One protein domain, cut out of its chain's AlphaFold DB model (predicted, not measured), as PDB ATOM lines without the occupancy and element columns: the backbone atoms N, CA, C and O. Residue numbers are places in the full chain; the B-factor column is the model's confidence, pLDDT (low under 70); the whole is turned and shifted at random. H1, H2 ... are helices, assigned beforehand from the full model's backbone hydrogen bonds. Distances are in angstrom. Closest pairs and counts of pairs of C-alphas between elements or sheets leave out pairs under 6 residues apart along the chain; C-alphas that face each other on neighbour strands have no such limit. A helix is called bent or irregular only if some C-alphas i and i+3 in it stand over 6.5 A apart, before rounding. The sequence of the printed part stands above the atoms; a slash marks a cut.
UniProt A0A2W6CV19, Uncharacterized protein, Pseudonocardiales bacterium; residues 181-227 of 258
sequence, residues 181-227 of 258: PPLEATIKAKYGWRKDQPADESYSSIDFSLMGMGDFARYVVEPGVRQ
ATOM      1  N   PRO A 181     210.727 224.774 233.837       84.19
ATOM      2  CA  PRO A 181     209.368 225.065 233.403       84.19
ATOM      3  C   PRO A 181     208.926 226.445 233.924       84.19
ATOM      4  O   PRO A 181     209.323 226.831 235.030       84.19
ATOM      5  N   PRO A 182     208.114 227.197 233.158       86.69
ATOM      6  CA  PRO A 182     207.587 228.480 233.610       86.69
ATOM      7  C   PRO A 182     206.709 228.312 234.859       86.69
ATOM      8  O   PRO A 182     206.095 227.268 235.071       86.69
ATOM      9  N   LEU A 183     206.642 229.361 235.684       89.19
ATOM     10  CA  LEU A 183     205.798 229.377 236.880       89.19
ATOM     11  C   LEU A 183     204.315 229.439 236.497       89.19
ATOM     12  O   LEU A 183     203.951 230.063 235.500       89.19
ATOM     13  N   GLU A 184     203.443 228.891 237.347       84.31
ATOM     14  CA  GLU A 184     201.985 228.955 237.156       84.31
ATOM     15  C   GLU A 184     201.493 230.401 236.987       84.31
ATOM     16  O   GLU A 184     200.695 230.688 236.100       84.31
ATOM     17  N   ALA A 185     202.033 231.339 237.772       86.56
ATOM     18  CA  ALA A 185     201.719 232.761 237.645       86.56
ATOM     19  C   ALA A 185     202.088 233.324 236.260       86.56
ATOM     20  O   ALA A 185     201.338 234.118 235.698       86.56
ATOM     21  N   THR A 186     203.212 232.884 235.683       89.06
ATOM     22  CA  THR A 186     203.644 233.274 234.333       89.06
ATOM     23  C   THR A 186     202.692 232.727 233.270       89.06
ATOM     24  O   THR A 186     202.325 233.455 232.350       89.06
ATOM     25  N   ILE A 187     202.260 231.468 233.408       84.50
ATOM     26  CA  ILE A 187     201.296 230.835 232.496       84.50
ATOM     27  C   ILE A 187     199.944 231.552 232.581       84.50
ATOM     28  O   ILE A 187     199.437 231.987 231.552       84.50
ATOM     29  N   LYS A 188     199.406 231.775 233.789       82.88
ATOM     30  CA  LYS A 188     198.131 232.484 233.996       82.88
ATOM     31  C   LYS A 188     198.160 233.918 233.481       82.88
ATOM     32  O   LYS A 188     197.197 234.361 232.869       82.88
ATOM     33  N   ALA A 189     199.261 234.642 233.676       84.81
ATOM     34  CA  ALA A 189     199.395 235.994 233.143       84.81
ATOM     35  C   ALA A 189     199.349 236.016 231.604       84.81
ATOM     36  O   ALA A 189     198.785 236.944 231.019       84.81
ATOM     37  N   LYS A 190     199.923 235.000 230.946       83.31
ATOM     38  CA  LYS A 190     200.021 234.930 229.482       83.31
ATOM     39  C   LYS A 190     198.784 234.318 228.810       83.31
ATOM     40  O   LYS A 190     198.352 234.845 227.793       83.31
ATOM     41  N   TYR A 191     198.235 233.241 229.369       82.06
ATOM     42  CA  TYR A 191     197.200 232.397 228.750       82.06
ATOM     43  C   TYR A 191     195.921 232.257 229.584       82.06
ATOM     44  O   TYR A 191     194.953 231.656 229.125       82.06
ATOM     45  N   GLY A 192     195.921 232.768 230.817       77.56
ATOM     46  CA  GLY A 192     194.760 232.704 231.694       77.56
ATOM     47  C   GLY A 192     193.603 233.547 231.169       77.56
ATOM     48  O   GLY A 192     193.776 234.455 230.356       77.56
ATOM     49  N   TRP A 193     192.410 233.243 231.670       81.38
ATOM     50  CA  TRP A 193     191.194 233.949 231.289       81.38
ATOM     51  C   TRP A 193     191.268 235.446 231.615       81.38
ATOM     52  O   TRP A 193     191.692 235.843 232.704       81.38
ATOM     53  N   ARG A 194     190.791 236.274 230.683       82.50
ATOM     54  CA  ARG A 194     190.653 237.720 230.850       82.50
ATOM     55  C   ARG A 194     189.218 238.131 230.554       82.50
ATOM     56  O   ARG A 194     188.604 237.655 229.600       82.50
ATOM     57  N   LYS A 195     188.697 239.041 231.376       79.62
ATOM     58  CA  LYS A 195     187.391 239.651 231.142       79.62
ATOM     59  C   LYS A 195     187.450 240.441 229.830       79.62
ATOM     60  O   LYS A 195     188.401 241.186 229.623       79.62
ATOM     61  N   ASP A 196     186.454 240.235 228.971       83.25
ATOM     62  CA  ASP A 196     186.287 240.902 227.671       83.25
ATOM     63  C   ASP A 196     187.317 240.518 226.582       83.25
ATOM     64  O   ASP A 196     187.414 241.194 225.560       83.25
ATOM     65  N   GLN A 197     188.061 239.416 226.756       79.94
ATOM     66  CA  GLN A 197     188.943 238.893 225.705       79.94
ATOM     67  C   GLN A 197     188.134 238.262 224.555       79.94
ATOM     68  O   GLN A 197     187.234 237.459 224.833       79.94
ATOM     69  N   PRO A 198     188.461 238.565 223.282       76.00
ATOM     70  CA  PRO A 198     187.871 237.894 222.128       76.00
ATOM     71  C   PRO A 198     188.015 236.370 222.219       76.00
ATOM     72  O   PRO A 198     189.030 235.848 222.686       76.00
ATOM     73  N   ALA A 199     186.978 235.638 221.808       70.62
ATOM     74  CA  ALA A 199     186.933 234.183 221.965       70.62
ATOM     75  C   ALA A 199     188.029 233.455 221.165       70.62
ATOM     76  O   ALA A 199     188.512 232.415 221.602       70.62
ATOM     77  N   ASP A 200     188.426 234.014 220.023       66.50
ATOM     78  CA  ASP A 200     189.496 233.552 219.134       66.50
ATOM     79  C   ASP A 200     190.909 233.850 219.662       66.50
ATOM     80  O   ASP A 200     191.854 233.140 219.324       66.50
ATOM     81  N   GLU A 201     191.052 234.832 220.551       65.44
ATOM     82  CA  GLU A 201     192.307 235.136 221.253       65.44
ATOM     83  C   GLU A 201     192.414 234.442 222.622       65.44
ATOM     84  O   GLU A 201     193.460 234.480 223.281       65.44
ATOM     85  N   SER A 202     191.326 233.827 223.090       75.31
ATOM     86  CA  SER A 202     191.259 233.210 224.409       75.31
ATOM     87  C   SER A 202     191.844 231.798 224.410       75.31
ATOM     88  O   SER A 202     191.244 230.833 223.937       75.31
ATOM     89  N   TYR A 203     192.992 231.649 225.070       78.56
ATOM     90  CA  TYR A 203     193.598 230.346 225.369       78.56
ATOM     91  C   TYR A 203     193.032 229.704 226.645       78.56
ATOM     92  O   TYR A 203     193.510 228.650 227.070       78.56
ATOM     93  N   SER A 204     192.004 230.304 227.259       75.19
ATOM     94  CA  SER A 204     191.491 229.845 228.552       75.19
ATOM     95  C   SER A 204     190.952 228.419 228.489       75.19
ATOM     96  O   SER A 204     191.067 227.683 229.459       75.19
ATOM     97  N   SER A 205     190.386 227.993 227.354       75.06
ATOM     98  CA  SER A 205     189.908 226.616 227.163       75.06
ATOM     99  C   SER A 205     191.040 225.589 227.276       75.06
ATOM    100  O   SER A 205     190.863 224.547 227.908       75.06
ATOM    101  N   ILE A 206     192.217 225.901 226.725       78.50
ATOM    102  CA  ILE A 206     193.417 225.066 226.819       78.50
ATOM    103  C   ILE A 206     193.946 225.072 228.256       78.50
ATOM    104  O   ILE A 206     194.233 224.003 228.793       78.50
ATOM    105  N   ASP A 207     194.020 226.243 228.898       78.94
ATOM    106  CA  ASP A 207     194.448 226.363 230.299       78.94
ATOM    107  C   ASP A 207     193.546 225.545 231.239       78.94
ATOM    108  O   ASP A 207     194.039 224.701 231.985       78.94
ATOM    109  N   PHE A 208     192.220 225.676 231.134       78.44
ATOM    110  CA  PHE A 208     191.270 224.876 231.916       78.44
ATOM    111  C   PHE A 208     191.376 223.371 231.625       78.44
ATOM    112  O   PHE A 208     191.258 222.561 232.546       78.44
ATOM    113  N   SER A 209     191.618 222.994 230.366       81.62
ATOM    114  CA  SER A 209     191.771 221.597 229.946       81.62
ATOM    115  C   SER A 209     193.042 220.942 230.503       81.62
ATOM    116  O   SER A 209     193.031 219.742 230.784       81.62
ATOM    117  N   LEU A 210     194.118 221.722 230.686       80.12
ATOM    118  CA  LEU A 210     195.434 221.251 231.141       80.12
ATOM    119  C   LEU A 210     195.683 221.417 232.649       80.12
ATOM    120  O   LEU A 210     196.323 220.556 233.248       80.12
ATOM    121  N   MET A 211     195.227 222.520 233.243       77.19
ATOM    122  CA  MET A 211     195.536 222.921 234.627       77.19
ATOM    123  C   MET A 211     194.332 222.819 235.575       77.19
ATOM    124  O   MET A 211     194.498 222.885 236.793       77.19
ATOM    125  N   GLY A 212     193.115 222.689 235.039       71.12
ATOM    126  CA  GLY A 212     191.880 222.537 235.810       71.12
ATOM    127  C   GLY A 212     191.479 221.075 236.037       71.12
ATOM    128  O   GLY A 212     192.291 220.159 235.971       71.12
ATOM    129  N   MET A 213     190.185 220.835 236.267       69.19
ATOM    130  CA  MET A 213     189.607 219.480 236.350       69.19
ATOM    131  C   MET A 213     189.277 218.885 234.966       69.19
ATOM    132  O   MET A 213     188.359 218.077 234.849       69.19
ATOM    133  N   GLY A 214     189.978 219.309 233.913       77.06
ATOM    134  CA  GLY A 214     189.725 218.849 232.550       77.06
ATOM    135  C   GLY A 214     190.041 217.363 232.362       77.06
ATOM    136  O   GLY A 214     191.071 216.862 232.822       77.06
ATOM    137  N   ASP A 215     189.176 216.660 231.627       80.94
ATOM    138  CA  ASP A 215     189.355 215.235 231.324       80.94
ATOM    139  C   ASP A 215     190.643 214.966 230.534       80.94
ATOM    140  O   ASP A 215     191.286 213.933 230.723       80.94
ATOM    141  N   PHE A 216     191.069 215.906 229.687       79.56
ATOM    142  CA  PHE A 216     192.297 215.769 228.911       79.56
ATOM    143  C   PHE A 216     193.544 215.709 229.808       79.56
ATOM    144  O   PHE A 216     194.349 214.785 229.674       79.56
ATOM    145  N   ALA A 217     193.689 216.625 230.774       84.69
ATOM    146  CA  ALA A 217     194.773 216.552 231.754       84.69
ATOM    147  C   ALA A 217     194.746 215.229 232.528       84.69
ATOM    148  O   ALA A 217     195.750 214.517 232.589       84.69
ATOM    149  N   ARG A 218     193.578 214.874 233.073       84.44
ATOM    150  CA  ARG A 218     193.422 213.756 234.010       84.44
ATOM    151  C   ARG A 218     193.570 212.380 233.364       84.44
ATOM    152  O   ARG A 218     194.107 211.465 233.987       84.44
ATOM    153  N   TYR A 219     193.071 212.216 232.142       83.94
ATOM    154  CA  TYR A 219     192.979 210.907 231.494       83.94
ATOM    155  C   TYR A 219     193.919 210.733 230.302       83.94
ATOM    156  O   TYR A 219     194.155 209.594 229.902       83.94
ATOM    157  N   VAL A 220     194.506 211.809 229.765       82.75
ATOM    158  CA  VAL A 220     195.467 211.726 228.653       82.75
ATOM    159  C   VAL A 220     196.868 212.126 229.106       82.75
ATOM    160  O   VAL A 220     197.797 211.322 229.008       82.75
ATOM    161  N   VAL A 221     197.031 213.339 229.641       83.00
ATOM    162  CA  VAL A 221     198.361 213.874 229.975       83.00
ATOM    163  C   VAL A 221     198.956 213.167 231.188       83.00
ATOM    164  O   VAL A 221     200.030 212.577 231.078       83.00
ATOM    165  N   GLU A 222     198.266 213.189 232.334       84.38
ATOM    166  CA  GLU A 222     198.756 212.593 233.581       84.38
ATOM    167  C   GLU A 222     199.139 211.117 233.415       84.38
ATOM    168  O   GLU A 222     200.255 210.758 233.803       84.38
ATOM    169  N   PRO A 223     198.296 210.241 232.826       86.00
ATOM    170  CA  PRO A 223     198.674 208.849 232.618       86.00
ATOM    171  C   PRO A 223     199.856 208.707 231.657       86.00
ATOM    172  O   PRO A 223     200.739 207.888 231.915       86.00
ATOM    173  N   GLY A 224     199.909 209.530 230.603       83.19
ATOM    174  CA  GLY A 224     200.975 209.509 229.602       83.19
ATOM    175  C   GLY A 224     202.353 209.864 230.163       83.19
ATOM    176  O   GLY A 224     203.348 209.257 229.774       83.19
ATOM    177  N   VAL A 225     202.425 210.793 231.123       82.69
ATOM    178  CA  VAL A 225     203.703 211.232 231.717       82.69
ATOM    179  C   VAL A 225     204.031 210.563 233.052       82.69
ATOM    180  O   VAL A 225     205.162 210.669 233.527       82.69
ATOM    181  N   ARG A 226     203.089 209.831 233.666       82.44
ATOM    182  CA  ARG A 226     203.274 209.185 234.982       82.44
ATOM    183  C   ARG A 226     204.475 208.238 235.027       82.44
ATOM    184  O   ARG A 226     205.071 208.066 236.087       82.44
ATOM    185  N   GLN A 227     204.814 207.614 233.903       80.00
ATOM    186  CA  GLN A 227     205.905 206.642 233.812       80.00
ATOM    187  C   GLN A 227     207.237 207.250 233.359       80.00
ATOM    188  O   GLN A 227     208.213 206.522 233.173       80.00
TER     189      GLN A 227
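This is residues 181 to 227 of the 258 residues of an uncharacterized protein of Pseudonocardiales bacterium (UniProt A0A2W6CV19). H1 and H2 make a narrow, open V, joined by a long loop whose residues 195 to 200 stick out at one end, and H3 continues beyond H2 around a corner. The printed part has 47 residues with three named helices, H1, H2, H3, and no named strand: all helix. It is loose, with a radius of gyration of the C-alphas of 12.1 A, and elongated, spanning 39 by 21 by 14 A.

H1, residues 184 to 191, is close to but not clearly touching H2, residues 204 to 211; their closest C-alphas, Tyr 191 and Ser 204, are 6.3 A apart. They run opposite ways at a shallow tilt of 25 degrees. H2 and H3, residues 215 to 225, touch only at the corner by their link, closest at the C-alphas of Leu 210 and Ala 217, 4.8 A. They run the same way at a steep tilt of 46 degrees. H1 and H3 are apart. Every O i to N i+4 pair is within hydrogen-bond range in H1 and H2, and 5 of 7 in H3.

H1 begins at C-alpha 184 (201.985, 228.955, 237.156) and is 10.3 A long; H2 is 10.1 A. H3, 14.9 A, ends at C-alpha 225 (203.703, 211.232, 231.717); it is neither bent nor irregular, but only just: C-alphas 218 and 221 are 6.4 A apart.

The farthest C-alphas, Asp 196 and Gln 227, are 40.0 A apart. The link H1 to H2 is long, H2 to H3 tight; the printed part has no cut. Residues 200, 201 and 213 have pLDDT under 70.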